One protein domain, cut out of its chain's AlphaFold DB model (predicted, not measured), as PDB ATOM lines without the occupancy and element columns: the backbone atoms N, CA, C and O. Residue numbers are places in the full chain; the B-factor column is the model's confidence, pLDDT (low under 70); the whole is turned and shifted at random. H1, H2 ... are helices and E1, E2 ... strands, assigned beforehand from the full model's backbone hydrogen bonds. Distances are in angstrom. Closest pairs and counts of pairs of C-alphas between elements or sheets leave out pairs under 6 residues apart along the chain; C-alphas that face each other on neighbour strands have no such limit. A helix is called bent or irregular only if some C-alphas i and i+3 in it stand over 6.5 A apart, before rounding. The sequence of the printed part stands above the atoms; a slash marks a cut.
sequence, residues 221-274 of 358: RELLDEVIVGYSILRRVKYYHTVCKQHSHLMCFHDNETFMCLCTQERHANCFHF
ATOM      1  N   ARG A 221       8.707   5.942  77.711       93.19
ATOM      2  CA  ARG A 221       9.572   7.048  78.180       93.19
ATOM      3  C   ARG A 221       9.070   7.730  79.451       93.19
ATOM      4  O   ARG A 221       9.866   8.326  80.155       93.19
ATOM      5  N   GLU A 222       7.771   7.670  79.715       94.38
ATOM      6  CA  GLU A 222       7.173   8.209  80.940       94.38
ATOM      7  C   GLU A 222       7.335   7.234  82.121       94.38
ATOM      8  O   GLU A 222       7.098   7.614  83.263       94.38
ATOM      9  N   LEU A 223       7.706   5.973  81.853       94.94
ATOM     10  CA  LEU A 223       7.686   4.873  82.826       94.94
ATOM     11  C   LEU A 223       9.072   4.292  83.128       94.94
ATOM     12  O   LEU A 223       9.242   3.616  84.138       94.94
ATOM     13  N   LEU A 224      10.043   4.485  82.235       93.38
ATOM     14  CA  LEU A 224      11.396   3.951  82.356       93.38
ATOM     15  C   LEU A 224      12.434   5.063  82.248       93.38
ATOM     16  O   LEU A 224      12.253   6.022  81.500       93.38
ATOM     17  N   ASP A 225      13.563   4.862  82.926       93.62
ATOM     18  CA  ASP A 225      14.726   5.742  82.837       93.62
ATOM     19  C   ASP A 225      15.231   5.874  81.392       93.62
ATOM     20  O   ASP A 225      15.246   4.900  80.628       93.62
ATOM     21  N   GLU A 226      15.746   7.057  81.040       92.12
ATOM     22  CA  GLU A 226      16.245   7.359  79.688       92.12
ATOM     23  C   GLU A 226      17.296   6.352  79.194       92.12
ATOM     24  O   GLU A 226      17.305   5.979  78.019       92.12
ATOM     25  N   VAL A 227      18.138   5.839  80.098       93.88
ATOM     26  CA  VAL A 227      19.147   4.814  79.781       93.88
ATOM     27  C   VAL A 227      18.491   3.531  79.265       93.88
ATOM     28  O   VAL A 227      18.963   2.938  78.296       93.88
ATOM     29  N   ILE A 228      17.393   3.098  79.894       92.56
ATOM     30  CA  ILE A 228      16.679   1.873  79.516       92.56
ATOM     31  C   ILE A 228      15.902   2.093  78.218       92.56
ATOM     32  O   ILE A 228      15.874   1.207  77.362       92.56
ATOM     33  N   VAL A 229      15.310   3.277  78.042       91.19
ATOM     34  CA  VAL A 229      14.652   3.672  76.787       91.19
ATOM     35  C   VAL A 229      15.635   3.594  75.614       91.19
ATOM     36  O   VAL A 229      15.266   3.102  74.548       91.19
ATOM     37  N   GLY A 230      16.882   4.029  75.816       91.31
ATOM     38  CA  GLY A 230      17.934   4.012  74.799       91.31
ATOM     39  C   GLY A 230      18.462   2.622  74.423       91.31
ATOM     40  O   GLY A 230      19.219   2.498  73.460       91.31
ATOM     41  N   TYR A 231      18.091   1.561  75.146       93.38
ATOM     42  CA  TYR A 231      18.474   0.199  74.776       93.38
ATOM     43  C   TYR A 231      17.798  -0.267  73.485       93.38
ATOM     44  O   TYR A 231      16.700   0.162  73.150       93.38
ATOM     45  N   SER A 232      18.422  -1.228  72.796       92.75
ATOM     46  CA  SER A 232      17.773  -1.927  71.685       92.75
ATOM     47  C   SER A 232      16.502  -2.642  72.149       92.75
ATOM     48  O   SER A 232      16.419  -3.100  73.296       92.75
ATOM     49  N   ILE A 233      15.535  -2.804  71.242       90.12
ATOM     50  CA  ILE A 233      14.217  -3.364  71.567       90.12
ATOM     51  C   ILE A 233      14.300  -4.701  72.311       90.12
ATOM     52  O   ILE A 233      13.649  -4.863  73.336       90.12
ATOM     53  N   LEU A 234      15.192  -5.613  71.896       90.31
ATOM     54  CA  LEU A 234      15.387  -6.932  72.521       90.31
ATOM     55  C   LEU A 234      15.872  -6.861  73.975       90.31
ATOM     56  O   LEU A 234      15.615  -7.768  74.771       90.31
ATOM     57  N   ARG A 235      16.606  -5.805  74.337       93.25
ATOM     58  CA  ARG A 235      17.045  -5.576  75.714       93.25
ATOM     59  C   ARG A 235      15.978  -4.823  76.503       93.25
ATOM     60  O   ARG A 235      15.757  -5.163  77.661       93.25
ATOM     61  N   ARG A 236      15.295  -3.864  75.879       92.19
ATOM     62  CA  ARG A 236      14.255  -3.042  76.506       92.19
ATOM     63  C   ARG A 236      13.008  -3.849  76.888       92.19
ATOM     64  O   ARG A 236      12.533  -3.708  78.012       92.19
ATOM     65  N   VAL A 237      12.557  -4.785  76.044       92.12
ATOM     66  CA  VAL A 237      11.399  -5.663  76.338       92.12
ATOM     67  C   VAL A 237      11.563  -6.491  77.616       92.12
ATOM     68  O   VAL A 237      10.574  -6.818  78.267       92.12
ATOM     69  N   LYS A 238      12.801  -6.771  78.052       93.50
ATOM     70  CA  LYS A 238      13.065  -7.483  79.317       93.50
ATOM     71  C   LYS A 238      12.580  -6.709  80.549       93.50
ATOM     72  O   LYS A 238      12.336  -7.317  81.587       93.50
ATOM     73  N   TYR A 239      12.418  -5.389  80.434       94.69
ATOM     74  CA  TYR A 239      11.974  -4.509  81.518       94.69
ATOM     75  C   TYR A 239      10.462  -4.265  81.522       94.69
ATOM     76  O   TYR A 239       9.933  -3.734  82.492       94.69
ATOM     77  N   TYR A 240       9.731  -4.683  80.487       95.06
ATOM     78  CA  TYR A 240       8.296  -4.412  80.378       95.06
ATOM     79  C   TYR A 240       7.470  -5.055  81.496       95.06
ATOM     80  O   TYR A 240       6.539  -4.443  82.012       95.06
ATOM     81  N   HIS A 241       7.823  -6.267  81.935       95.50
ATOM     82  CA  HIS A 241       7.160  -6.860  83.100       95.50
ATOM     83  C   HIS A 241       7.417  -6.045  84.376       95.50
ATOM     84  O   HIS A 241       6.538  -5.961  85.227       95.50
ATOM     85  N   THR A 242       8.591  -5.420  84.513       95.19
ATOM     86  CA  THR A 242       8.911  -4.558  85.661       95.19
ATOM     87  C   THR A 242       8.009  -3.329  85.702       95.19
ATOM     88  O   THR A 242       7.515  -3.000  86.776       95.19
ATOM     89  N   VAL A 243       7.703  -2.730  84.547       95.88
ATOM     90  CA  VAL A 243       6.745  -1.615  84.436       95.88
ATOM     91  C   VAL A 243       5.388  -2.001  85.037       95.88
ATOM     92  O   VAL A 243       4.885  -1.316  85.924       95.88
ATOM     93  N   CYS A 244       4.827  -3.147  84.639       96.25
ATOM     94  CA  CYS A 244       3.546  -3.617  85.183       96.25
ATOM     95  C   CYS A 244       3.607  -3.974  86.678       96.25
ATOM     96  O   CYS A 244       2.592  -3.893  87.369       96.25
ATOM     97  N   LYS A 245       4.778  -4.374  87.191       95.19
ATOM     98  CA  LYS A 245       4.983  -4.646  88.623       95.19
ATOM     99  C   LYS A 245       5.075  -3.367  89.452       95.19
ATOM    100  O   LYS A 245       4.549  -3.339  90.559       95.19
ATOM    101  N   GLN A 246       5.728  -2.330  88.930       94.94
ATOM    102  CA  GLN A 246       5.911  -1.048  89.618       94.94
ATOM    103  C   GLN A 246       4.639  -0.193  89.599       94.94
ATOM    104  O   GLN A 246       4.336   0.477  90.584       94.94
ATOM    105  N   HIS A 247       3.860  -0.252  88.517       92.75
ATOM    106  CA  HIS A 247       2.643   0.541  88.357       92.75
ATOM    107  C   HIS A 247       1.389  -0.331  88.480       92.75
ATOM    108  O   HIS A 247       0.810  -0.785  87.497       92.75
ATOM    109  N   SER A 248       0.921  -0.538  89.713       88.06
ATOM    110  CA  SER A 248      -0.206  -1.432  90.023       88.06
ATOM    111  C   SER A 248      -1.574  -0.989  89.467       88.06
ATOM    112  O   SER A 248      -2.507  -1.788  89.417       88.06
ATOM    113  N   HIS A 249      -1.733   0.253  89.023       90.56
ATOM    114  CA  HIS A 249      -2.974   0.718  88.385       90.56
ATOM    115  C   HIS A 249      -2.845   0.855  86.862       90.56
ATOM    116  O   HIS A 249      -3.801   1.241  86.197       90.56
ATOM    117  N   LEU A 250      -1.675   0.538  86.299       94.06
ATOM    118  CA  LEU A 250      -1.430   0.649  84.869       94.06
ATOM    119  C   LEU A 250      -2.128  -0.492  84.128       94.06
ATOM    120  O   LEU A 250      -1.843  -1.660  84.379       94.06
ATOM    121  N   MET A 251      -3.018  -0.145  83.200       94.44
ATOM    122  CA  MET A 251      -3.727  -1.118  82.361       94.44
ATOM    123  C   MET A 251      -2.972  -1.417  81.065       94.44
ATOM    124  O   MET A 251      -2.959  -2.552  80.590       94.44
ATOM    125  N   CYS A 252      -2.334  -0.401  80.491       96.75
ATOM    126  CA  CYS A 252      -1.655  -0.482  79.207       96.75
ATOM    127  C   CYS A 252      -0.527   0.545  79.108       96.75
ATOM    128  O   CYS A 252      -0.527   1.542  79.820       96.75
ATOM    129  N   PHE A 253       0.412   0.318  78.196       96.62
ATOM    130  CA  PHE A 253       1.441   1.281  77.799       96.62
ATOM    131  C   PHE A 253       1.920   0.960  76.381       96.62
ATOM    132  O   PHE A 253       1.604  -0.104  75.839       96.62
ATOM    133  N   HIS A 254       2.694   1.856  75.777       95.06
ATOM    134  CA  HIS A 254       3.241   1.627  74.444       95.06
ATOM    135  C   HIS A 254       4.694   2.069  74.287       95.06
ATOM    136  O   HIS A 254       5.177   2.947  75.000       95.06
ATOM    137  N   ASP A 255       5.380   1.461  73.323       89.50
ATOM    138  CA  ASP A 255       6.742   1.808  72.922       89.50
ATOM    139  C   ASP A 255       6.752   2.401  71.506       89.50
ATOM    140  O   ASP A 255       5.968   1.997  70.651       89.50
ATOM    141  N   ASN A 256       7.661   3.345  71.259       72.38
ATOM    142  CA  ASN A 256       7.730   4.215  70.079       72.38
ATOM    143  C   ASN A 256       7.927   3.462  68.751       72.38
ATOM    144  O   ASN A 256       7.831   4.048  67.677       72.38
ATOM    145  N   GLU A 257       8.285   2.183  68.829       72.81
ATOM    146  CA  GLU A 257       8.783   1.405  67.701       72.81
ATOM    147  C   GLU A 257       7.753   0.407  67.175       72.81
ATOM    148  O   GLU A 257       7.611   0.252  65.963       72.81
ATOM    149  N   THR A 258       7.086  -0.352  68.055       81.56
ATOM    150  CA  THR A 258       6.420  -1.588  67.599       81.56
ATOM    151  C   THR A 258       5.325  -2.122  68.509       81.56
ATOM    152  O   THR A 258       4.410  -2.767  68.010       81.56
ATOM    153  N   PHE A 259       5.399  -1.927  69.827       92.06
ATOM    154  CA  PHE A 259       4.563  -2.691  70.756       92.06
ATOM    155  C   PHE A 259       3.543  -1.836  71.501       92.06
ATOM    156  O   PHE A 259       3.878  -0.823  72.115       92.06
ATOM    157  N   MET A 260       2.301  -2.318  71.492       95.00
ATOM    158  CA  MET A 260       1.276  -1.964  72.468       95.00
ATOM    159  C   MET A 260       1.217  -3.084  73.505       95.00
ATOM    160  O   MET A 260       1.185  -4.263  73.146       95.00
ATOM    161  N   CYS A 261       1.210  -2.725  74.783       95.44
ATOM    162  CA  CYS A 261       1.283  -3.668  75.886       95.44
ATOM    163  C   CYS A 261       0.101  -3.504  76.837       95.44
ATOM    164  O   CYS A 261      -0.314  -2.389  77.145       95.44
ATOM    165  N   LEU A 262      -0.400  -4.632  77.330       95.50
ATOM    166  CA  LEU A 262      -1.398  -4.733  78.389       95.50
ATOM    167  C   LEU A 262      -0.733  -5.284  79.649       95.50
ATOM    168  O   LEU A 262       0.037  -6.239  79.569       95.50
ATOM    169  N   CYS A 263      -1.049  -4.727  80.811       95.31
ATOM    170  CA  CYS A 263      -0.628  -5.301  82.083       95.31
ATOM    171  C   CYS A 263      -1.686  -6.288  82.580       95.31
ATOM    172  O   CYS A 263      -2.847  -5.935  82.770       95.31
ATOM    173  N   THR A 264      -1.286  -7.541  82.787       90.50
ATOM    174  CA  THR A 264      -2.170  -8.578  83.327       90.50
ATOM    175  C   THR A 264      -2.403  -8.386  84.827       90.50
ATOM    176  O   THR A 264      -1.672  -7.662  85.509       90.50
ATOM    177  N   GLN A 265      -3.393  -9.101  85.366       87.88
ATOM    178  CA  GLN A 265      -3.635  -9.164  86.812       87.88
ATOM    179  C   GLN A 265      -2.405  -9.679  87.583       87.88
ATOM    180  O   GLN A 265      -2.090  -9.174  88.656       87.88
ATOM    181  N   GLU A 266      -1.649 -10.601  86.982       90.25
ATOM    182  CA  GLU A 266      -0.380 -11.134  87.504       90.25
ATOM    183  C   GLU A 266       0.806 -10.165  87.348       90.25
ATOM    184  O   GLU A 266       1.948 -10.515  87.637       90.25
ATOM    185  N   ARG A 267       0.558  -8.929  86.894       90.94
ATOM    186  CA  ARG A 267       1.577  -7.887  86.686       90.94
ATOM    187  C   ARG A 267       2.619  -8.248  85.634       90.94
ATOM    188  O   ARG A 267       3.759  -7.789  85.688       90.94
ATOM    189  N   HIS A 268       2.220  -9.025  84.636       94.12
ATOM    190  CA  HIS A 268       3.031  -9.273  83.455       94.12
ATOM    191  C   HIS A 268       2.580  -8.376  82.303       94.12
ATOM    192  O   HIS A 268       1.391  -8.224  82.051       94.12
ATOM    193  N   ALA A 269       3.537  -7.798  81.578       95.00
ATOM    194  CA  ALA A 269       3.262  -7.192  80.285       95.00
ATOM    195  C   ALA A 269       2.950  -8.272  79.236       95.00
ATOM    196  O   ALA A 269       3.742  -9.191  79.030       95.00
ATOM    197  N   ASN A 270       1.811  -8.135  78.568       93.25
ATOM    198  CA  ASN A 270       1.427  -8.891  77.386       93.25
ATOM    199  C   ASN A 270       1.371  -7.924  76.201       93.25
ATOM    200  O   ASN A 270       0.524  -7.031  76.166       93.25
ATOM    201  N   CYS A 271       2.308  -8.066  75.269       92.88
ATOM    202  CA  CYS A 271       2.538  -7.096  74.208       92.88
ATOM    203  C   CYS A 271       2.264  -7.690  72.836       92.88
ATOM    204  O   CYS A 271       2.601  -8.842  72.564       92.88
ATOM    205  N   PHE A 272       1.711  -6.873  71.949       91.38
ATOM    206  CA  PHE A 272       1.455  -7.236  70.564       91.38
ATOM    207  C   PHE A 272       1.931  -6.134  69.623       91.38
ATOM    208  O   PHE A 272       2.040  -4.962  69.999       91.38
ATOM    209  N   HIS A 273       2.244  -6.530  68.391       90.06
ATOM    210  CA  HIS A 273       2.683  -5.597  67.366       90.06
ATOM    211  C   HIS A 273       1.559  -4.603  67.044       90.06
ATOM    212  O   HIS A 273       0.459  -4.987  66.649       90.06
ATOM    213  N   PHE A 274       1.858  -3.317  67.158       89.69
ATOM    214  CA  PHE A 274       0.975  -2.208  66.850       89.69
ATOM    215  C   PHE A 274       1.753  -1.203  66.001       89.69
ATOM    216  O   PHE A 274       2.684  -0.557  66.469       89.69
TER     217      PHE A 274
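This is residues 221 to 274 of the 358 residues of the protein "Hypothetical protein" of Adineta steineri (UniProt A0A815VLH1). One helix, H2, covers one face of a small sheet, making two layers, while the short helix H1 sits off the sheet beyond H2. The sheet, E1 - E2 - E3, is an antiparallel meander, each strand beside the one before. The printed part has 54 residues, with H1 H2 E1 E2 E3 in order, class mixed; it is compact, radius of gyration of the C-alphas 10.2 A, spans 27 by 22 by 16 A.

H1, residues 226 to 229, begins at C-alpha 226 (16.245, 7.359, 79.688). H2, residues 233 to 246, is 20.0 A long and irregular: C-alphas 238 and 241 are 7.0 A apart. E1 is residues 252 to 254, E2 259 to 263, and E3 269 to 273, ending at C-alpha 273 (2.683, -5.597, 67.366).

H1 is close to but not clearly touching H2; their closest C-alphas, Ile 228 and Arg 236, are 6.3 A apart. H2 is on the sheet, height 9.3 A. In H2, 5 of 10 O i to N i+4 pairs are within hydrogen-bond range; H1 is too short for one. Hairpin E1 and E2 has N 253 and O 261 at 3.0 A; hairpin E2 and E3 has N 262 and O 270 at 2.8 A.

The printed part has no cut, and its links are tight. No printed residue is under 70 in pLDDT.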